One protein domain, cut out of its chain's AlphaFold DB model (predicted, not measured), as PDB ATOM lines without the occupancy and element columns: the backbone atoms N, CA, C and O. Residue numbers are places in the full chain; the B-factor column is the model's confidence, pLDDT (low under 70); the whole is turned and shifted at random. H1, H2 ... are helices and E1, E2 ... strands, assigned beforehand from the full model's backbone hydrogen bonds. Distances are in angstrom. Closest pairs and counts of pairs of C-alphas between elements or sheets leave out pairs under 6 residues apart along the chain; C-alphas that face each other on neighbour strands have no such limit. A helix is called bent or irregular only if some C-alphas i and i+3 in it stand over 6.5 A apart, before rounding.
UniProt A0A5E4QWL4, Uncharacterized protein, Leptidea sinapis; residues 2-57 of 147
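This is residues 2 to 57 of the 147 residues of an uncharacterized protein of Leptidea sinapis (UniProt A0A5E4QWL4). A small sheet of three short strands, E1, E2 and E3, has one helix, H1, following directly from E3 and packing on the sheet with its residues 29 to 35. After the helix a long tail with no named element, residues 41 to 57, folds back past H1 and E3 toward the last printed residue. The printed part has 56 residues, with three named strands and then one named helix along the chain. The sheet's order is E1, E2, E3, antiparallel throughout, and the class is mixed, helices and strands, with under half of the residues in named elements. The whole is compact, with a radius of gyration of the C-alphas of 10.9 A, and the C-alphas span 30 by 23 by 14 A.

E2, residues 16 to 19, is 10.2 A from first to last C-alpha. E1, residues 10 to 13, is 9.3 A long and begins with C-alpha 10 at (-20.200, 26.326, -130.456). E3, residues 26 to 28, is 7.0 A long. H1, residues 29 to 40, is 19.2 A long and ends with C-alpha 40 at (-36.489, 33.100, -127.607). H1 is irregular, but only just: C-alphas 33 and 36 are 6.6 A apart.

The three strands form a meander, each strand the antiparallel neighbour of the one before. E2 is the inner strand, and E1 and E3 are the edge strands. E1 and E2 form a hairpin with an angle of 139 degrees between their directions; N 13 and O 16 are within hydrogen-bond range at 2.8 A, and N 18 and O 11 at 2.9 A. E2 and E3 form a second hairpin at 150 degrees, with N 17 and O 27 within hydrogen-bond range at 2.8 A. H1 is on the sheet at a height over the sheet of 8.6 A. It lies only just over E3, with 3 of its C-alphas falling on that strand, and runs along the strands at 11 degrees to E3 on the local plane. The closest C-alphas of E2 and H1 are those of His 16 and Arg 29, 5.7 A apart. In H1, 3 of 8 O i to N i+4 pairs are within hydrogen-bond range, beside 6 of 9 O i to N i+3 pairs.

The two C-alphas farthest apart are those of Gly 42 and Glu 57, at 32.5 A. The printed part has no cut. The links from E1 to E2 and from E3 to H1 are tight, and the link from E2 to E3 is short. The mean pLDDT of the printed part is 70.2; 18 residues are under 70, namely residues 30, 34, 36, 42 and 44 to 57 of this predicted model.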
ATOM      1  N   GLU A   2     -25.498  27.797-131.837       75.81
ATOM      2  CA  GLU A   2     -24.773  29.013-132.198       75.81
ATOM      3  C   GLU A   2     -24.629  29.910-130.976       75.81
ATOM      4  O   GLU A   2     -25.512  29.986-130.122       75.81
ATOM      5  N   CYS A   3     -23.495  30.589-130.879       75.50
ATOM      6  CA  CYS A   3     -23.290  31.595-129.854       75.50
ATOM      7  C   CYS A   3     -24.145  32.828-130.152       75.50
ATOM      8  O   CYS A   3     -24.125  33.357-131.260       75.50
ATOM      9  N   GLN A   4     -24.826  33.343-129.135       73.56
ATOM     10  CA  GLN A   4     -25.737  34.480-129.273       73.56
ATOM     11  C   GLN A   4     -25.032  35.776-129.720       73.56
ATOM     12  O   GLN A   4     -25.623  36.582-130.434       73.56
ATOM     13  N   LYS A   5     -23.748  35.952-129.366       75.06
ATOM     14  CA  LYS A   5     -22.946  37.141-129.710       75.06
ATOM     15  C   LYS A   5     -22.363  37.096-131.120       75.06
ATOM     16  O   LYS A   5     -22.433  38.078-131.845       75.06
ATOM     17  N   CYS A   6     -21.731  35.976-131.478       77.06
ATOM     18  CA  CYS A   6     -20.963  35.837-132.722       77.06
ATOM     19  C   CYS A   6     -21.760  35.121-133.834       77.06
ATOM     20  O   CYS A   6     -21.289  35.073-134.967       77.06
ATOM     21  N   ARG A   7     -22.906  34.497-133.507       79.50
ATOM     22  CA  ARG A   7     -23.667  33.529-134.335       79.50
ATOM     23  C   ARG A   7     -22.825  32.397-134.940       79.50
ATOM     24  O   ARG A   7     -23.277  31.665-135.809       79.50
ATOM     25  N   LYS A   8     -21.584  32.221-134.478       83.38
ATOM     26  CA  LYS A   8     -20.719  31.108-134.875       83.38
ATOM     27  C   LYS A   8     -21.050  29.873-134.054       83.38
ATOM     28  O   LYS A   8     -21.570  29.957-132.937       83.38
ATOM     29  N   VAL A   9     -20.705  28.726-134.625       81.88
ATOM     30  CA  VAL A   9     -20.919  27.415-134.021       81.88
ATOM     31  C   VAL A   9     -20.140  27.305-132.710       81.88
ATOM     32  O   VAL A   9     -18.972  27.693-132.614       81.88
ATOM     33  N   LEU A  10     -20.812  26.771-131.697       81.44
ATOM     34  CA  LEU A  10     -20.200  26.326-130.456       81.44
ATOM     35  C   LEU A  10     -19.654  24.907-130.660       81.44
ATOM     36  O   LEU A  10     -20.434  23.980-130.889       81.44
ATOM     37  N   ALA A  11     -18.335  24.732-130.581       82.81
ATOM     38  CA  ALA A  11     -17.692  23.420-130.683       82.81
ATOM     39  C   ALA A  11     -17.391  22.854-129.292       82.81
ATOM     40  O   ALA A  11     -17.061  23.610-128.376       82.81
ATOM     41  N   LYS A  12     -17.495  21.530-129.136       81.31
ATOM     42  CA  LYS A  12     -17.173  20.843-127.879       81.31
ATOM     43  C   LYS A  12     -15.652  20.830-127.675       81.31
ATOM     44  O   LYS A  12     -14.926  20.408-128.570       81.31
ATOM     45  N   LYS A  13     -15.187  21.264-126.503       77.50
ATOM     46  CA  LYS A  13     -13.786  21.221-126.068       77.50
ATOM     47  C   LYS A  13     -13.760  20.851-124.579       77.50
ATOM     48  O   LYS A  13     -14.029  21.695-123.727       77.50
ATOM     49  N   GLY A  14     -13.516  19.572-124.289       75.25
ATOM     50  CA  GLY A  14     -13.633  19.009-122.937       75.25
ATOM     51  C   GLY A  14     -15.066  19.077-122.387       75.25
ATOM     52  O   GLY A  14     -16.036  18.826-123.114       75.25
ATOM     53  N   SER A  15     -15.192  19.484-121.121       73.31
ATOM     54  CA  SER A  15     -16.461  19.704-120.403       73.31
ATOM     55  C   SER A  15     -17.243  20.949-120.871       73.31
ATOM     56  O   SER A  15     -18.395  21.173-120.474       73.31
ATOM     57  N   HIS A  16     -16.647  21.744-121.766       80.19
ATOM     58  CA  HIS A  16     -17.167  23.023-122.229       80.19
ATOM     59  C   HIS A  16     -17.461  23.043-123.736       80.19
ATOM     60  O   HIS A  16     -16.943  22.266-124.537       80.19
ATOM     61  N   PHE A  17     -18.297  23.993-124.137       81.81
ATOM     62  CA  PHE A  17     -18.500  24.418-125.512       81.81
ATOM     63  C   PHE A  17     -17.927  25.819-125.705       81.81
ATOM     64  O   PHE A  17     -18.186  26.706-124.895       81.81
ATOM     65  N   MET A  18     -17.191  26.030-126.793       81.50
ATOM     66  CA  MET A  18     -16.483  27.282-127.078       81.50
ATOM     67  C   MET A  18     -16.925  27.870-128.430       81.50
ATOM     68  O   MET A  18     -16.968  27.135-129.424       81.50
ATOM     69  N   CYS A  19     -17.257  29.175-128.498       82.81
ATOM     70  CA  CYS A  19     -17.518  29.869-129.780       82.81
ATOM     71  C   CYS A  19     -16.239  29.841-130.616       82.81
ATOM     72  O   CYS A  19     -15.208  30.358-130.203       82.81
ATOM     73  N   GLN A  20     -16.347  29.305-131.833       82.62
ATOM     74  CA  GLN A  20     -15.285  29.296-132.852       82.62
ATOM     75  C   GLN A  20     -15.097  30.658-133.548       82.62
ATOM     76  O   GLN A  20     -14.589  30.758-134.658       82.62
ATOM     77  N   GLY A  21     -15.591  31.723-132.931       77.69
ATOM     78  CA  GLY A  21     -15.536  33.090-133.418       77.69
ATOM     79  C   GLY A  21     -14.759  33.979-132.450       77.69
ATOM     80  O   GLY A  21     -14.355  33.538-131.374       77.69
ATOM     81  N   PRO A  22     -14.598  35.264-132.786       75.94
ATOM     82  CA  PRO A  22     -13.708  36.167-132.058       75.94
ATOM     83  C   PRO A  22     -14.144  36.444-130.612       75.94
ATOM     84  O   PRO A  22     -13.356  36.965-129.836       75.94
ATOM     85  N   CYS A  23     -15.383  36.111-130.223       75.38
ATOM     86  CA  CYS A  23     -15.826  36.327-128.847       75.38
ATOM     87  C   CYS A  23     -15.330  35.269-127.856       75.38
ATOM     88  O   CYS A  23     -15.464  35.508-126.660       75.38
ATOM     89  N   GLN A  24     -14.843  34.115-128.338       74.62
ATOM     90  CA  GLN A  24     -14.328  33.005-127.525       74.62
ATOM     91  C   GLN A  24     -15.232  32.583-126.346       74.62
ATOM     92  O   GLN A  24     -14.755  32.034-125.360       74.62
ATOM     93  N   GLY A  25     -16.546  32.827-126.430       74.38
ATOM     94  CA  GLY A  25     -17.469  32.546-125.328       74.38
ATOM     95  C   GLY A  25     -17.476  31.063-124.959       74.38
ATOM     96  O   GLY A  25     -17.575  30.214-125.849       74.38
ATOM     97  N   THR A  26     -17.383  30.767-123.662       77.19
ATOM     98  CA  THR A  26     -17.352  29.411-123.103       77.19
ATOM     99  C   THR A  26     -18.617  29.109-122.300       77.19
ATOM    100  O   THR A  26     -19.126  29.940-121.543       77.19
ATOM    101  N   PHE A  27     -19.149  27.902-122.478       77.81
ATOM    102  CA  PHE A  27     -20.383  27.450-121.838       77.81
ATOM    103  C   PHE A  27     -20.244  25.996-121.390       77.81
ATOM    104  O   PHE A  27     -19.870  25.150-122.199       77.81
ATOM    105  N   HIS A  28     -20.605  25.663-120.148       79.31
ATOM    106  CA  HIS A  28     -20.702  24.257-119.748       79.31
ATOM    107  C   HIS A  28     -21.778  23.534-120.561       79.31
ATOM    108  O   HIS A  28     -22.776  24.139-120.968       79.31
ATOM    109  N   ARG A  29     -21.625  22.216-120.736       72.25
ATOM    110  CA  ARG A  29     -22.589  21.346-121.438       72.25
ATOM    111  C   ARG A  29     -24.040  21.541-120.972       72.25
ATOM    112  O   ARG A  29     -24.948  21.535-121.805       72.25
ATOM    113  N   GLY A  30     -24.251  21.743-119.668       67.81
ATOM    114  CA  GLY A  30     -25.559  22.060-119.083       67.81
ATOM    115  C   GLY A  30     -26.075  23.454-119.459       67.81
ATOM    116  O   GLY A  30     -27.238  23.590-119.835       67.81
ATOM    117  N   CYS A  31     -25.201  24.471-119.467       71.69
ATOM    118  CA  CYS A  31     -25.569  25.854-119.796       71.69
ATOM    119  C   CYS A  31     -25.983  26.022-121.271       71.69
ATOM    120  O   CYS A  31     -26.799  26.889-121.576       71.69
ATOM    121  N   VAL A  32     -25.459  25.200-122.197       71.62
ATOM    122  CA  VAL A  32     -25.767  25.338-123.638       71.62
ATOM    123  C   VAL A  32     -27.231  25.019-123.944       71.62
ATOM    124  O   VAL A  32     -27.821  25.661-124.808       71.62
ATOM    125  N   LYS A  33     -27.849  24.065-123.231       71.94
ATOM    126  CA  LYS A  33     -29.248  23.658-123.472       71.94
ATOM    127  C   LYS A  33     -30.239  24.811-123.248       71.94
ATOM    128  O   LYS A  33     -31.226  24.902-123.971       71.94
ATOM    129  N   GLY A  34     -29.943  25.707-122.304       68.50
ATOM    130  CA  GLY A  34     -30.751  26.896-122.005       68.50
ATOM    131  C   GLY A  34     -30.595  28.041-123.010       68.50
ATOM    132  O   GLY A  34     -31.495  28.869-123.125       68.50
ATOM    133  N   LEU A  35     -29.519  28.061-123.812       70.75
ATOM    134  CA  LEU A  35     -29.250  29.166-124.743       70.75
ATOM    135  C   LEU A  35     -30.341  29.334-125.805       70.75
ATOM    136  O   LEU A  35     -30.619  30.457-126.214       70.75
ATOM    137  N   ALA A  36     -30.974  28.245-126.247       68.56
ATOM    138  CA  ALA A  36     -32.075  28.317-127.207       68.56
ATOM    139  C   ALA A  36     -33.337  28.965-126.604       68.56
ATOM    140  O   ALA A  36     -34.056  29.674-127.308       68.56
ATOM    141  N   ALA A  37     -33.596  28.746-125.311       70.19
ATOM    142  CA  ALA A  37     -34.691  29.390-124.588       70.19
ATOM    143  C   ALA A  37     -34.379  30.867-124.302       70.19
ATOM    144  O   ALA A  37     -35.243  31.720-124.486       70.19
ATOM    145  N   ASP A  38     -33.131  31.185-123.950       70.94
ATOM    146  CA  ASP A  38     -32.676  32.562-123.737       70.94
ATOM    147  C   ASP A  38     -32.786  33.411-125.017       70.94
ATOM    148  O   ASP A  38     -33.273  34.539-124.948       70.94
ATOM    149  N   ILE A  39     -32.454  32.849-126.194       70.38
ATOM    150  CA  ILE A  39     -32.659  33.513-127.501       70.38
ATOM    151  C   ILE A  39     -34.136  33.845-127.717       70.38
ATOM    152  O   ILE A  39     -34.461  34.963-128.114       70.38
ATOM    153  N   LYS A  40     -35.039  32.890-127.452       71.38
ATOM    154  CA  LYS A  40     -36.489  33.100-127.607       71.38
ATOM    155  C   LYS A  40     -37.033  34.156-126.642       71.38
ATOM    156  O   LYS A  40     -37.956  34.875-126.999       71.38
ATOM    157  N   ASN A  41     -36.427  34.278-125.463       72.62
ATOM    158  CA  ASN A  41     -36.806  35.242-124.432       72.62
ATOM    159  C   ASN A  41     -36.048  36.581-124.534       72.62
ATOM    160  O   ASN A  41     -36.130  37.394-123.616       72.62
ATOM    161  N   GLY A  42     -35.282  36.812-125.609       69.44
ATOM    162  CA  GLY A  42     -34.538  38.057-125.831       69.44
ATOM    163  C   GLY A  42     -33.375  38.300-124.860       69.44
ATOM    164  O   GLY A  42     -32.850  39.410-124.800       69.44
ATOM    165  N   LYS A  43     -32.954  37.286-124.094       71.88
ATOM    166  CA  LYS A  43     -31.830  37.380-123.154       71.88
ATOM    167  C   LYS A  43     -30.521  37.076-123.877       71.88
ATOM    168  O   LYS A  43     -30.387  36.027-124.500       71.88
ATOM    169  N   ASN A  44     -29.547  37.981-123.762       68.06
ATOM    170  CA  ASN A  44     -28.227  37.824-124.372       68.06
ATOM    171  C   ASN A  44     -27.196  37.371-123.324       68.06
ATOM    172  O   ASN A  44     -26.768  38.154-122.476       68.06
ATOM    173  N   ARG A  45     -26.804  36.099-123.378       65.88
ATOM    174  CA  ARG A  45     -25.853  35.445-122.477       65.88
ATOM    175  C   ARG A  45     -24.566  35.116-123.229       65.88
ATOM    176  O   ARG A  45     -24.530  34.255-124.106       65.88
ATOM    177  N   ILE A  46     -23.492  35.811-122.862       61.69
ATOM    178  CA  ILE A  46     -22.180  35.709-123.523       61.69
ATOM    179  C   ILE A  46     -21.237  34.753-122.763       61.69
ATOM    180  O   ILE A  46     -20.356  34.161-123.382       61.69
ATOM    181  N   TYR A  47     -21.476  34.545-121.463       63.94
ATOM    182  CA  TYR A  47     -20.704  33.676-120.563       63.94
ATOM    183  C   TYR A  47     -21.651  32.846-119.672       63.94
ATOM    184  O   TYR A  47     -22.804  33.242-119.451       63.94
ATOM    185  N   CYS A  48     -21.222  31.678-119.169       65.75
ATOM    186  CA  CYS A  48     -22.066  30.878-118.271       65.75
ATOM    187  C   CYS A  48     -22.220  31.541-116.879       65.75
ATOM    188  O   CYS A  48     -21.560  31.170-115.925       65.75
ATOM    189  N   ASN A  49     -23.171  32.470-116.735       55.69
ATOM    190  CA  ASN A  49     -23.515  33.118-115.457       55.69
ATOM    191  C   ASN A  49     -24.433  32.286-114.530       55.69
ATOM    192  O   ASN A  49     -25.454  32.816-114.125       55.69
ATOM    193  N   ASN A  50     -24.176  30.994-114.282       50.41
ATOM    194  CA  ASN A  50     -24.877  30.285-113.182       50.41
ATOM    195  C   ASN A  50     -24.285  28.914-112.806       50.41
ATOM    196  O   ASN A  50     -25.023  28.002-112.446       50.41
ATOM    197  N   CYS A  51     -22.973  28.741-112.924       52.91
ATOM    198  CA  CYS A  51     -22.317  27.657-112.201       52.91
ATOM    199  C   CYS A  51     -21.656  28.311-110.996       52.91
ATOM    200  O   CYS A  51     -20.506  28.725-111.079       52.91
ATOM    201  N   GLU A  52     -22.438  28.522-109.936       43.22
ATOM    202  CA  GLU A  52     -21.840  28.568-108.602       43.22
ATOM    203  C   GLU A  52     -21.081  27.246-108.434       43.22
ATOM    204  O   GLU A  52     -21.651  26.204-108.748       43.22
ATOM    205  N   ASP A  53     -19.793  27.345-108.097       45.56
ATOM    206  CA  ASP A  53     -18.826  26.338-107.621       45.56
ATOM    207  C   ASP A  53     -19.334  24.909-107.312       45.56
ATOM    208  O   ASP A  53     -19.116  24.368-106.233       45.56
ATOM    209  N   GLU A  54     -19.935  24.228-108.282       40.81
ATOM    210  CA  GLU A  54     -20.182  22.790-108.220       40.81
ATOM    211  C   GLU A  54     -19.407  22.095-109.338       40.81
ATOM    212  O   GLU A  54     -19.890  21.885-110.452       40.81
ATOM    213  N   GLY A  55     -18.152  21.792-108.996       48.09
ATOM    214  CA  GLY A  55     -17.440  20.580-109.393       48.09
ATOM    215  C   GLY A  55     -17.435  20.258-110.882       48.09
ATOM    216  O   GLY A  55     -18.163  19.380-111.336       48.09
ATOM    217  N   SER A  56     -16.524  20.875-111.636       44.94
ATOM    218  CA  SER A  56     -16.005  20.250-112.857       44.94
ATOM    219  C   SER A  56     -14.739  19.447-112.544       44.94
ATOM    220  O   SER A  56     -13.689  19.669-113.144       44.94
ATOM    221  N   GLU A  57     -14.828  18.538-111.582       49.28
ATOM    222  CA  GLU A  57     -13.905  17.414-111.451       49.28
ATOM    223  C   GLU A  57     -14.637  16.221-112.066       49.28
ATOM    224  O   GLU A  57     -15.769  15.991-111.667       49.28
TER     225      GLU A  57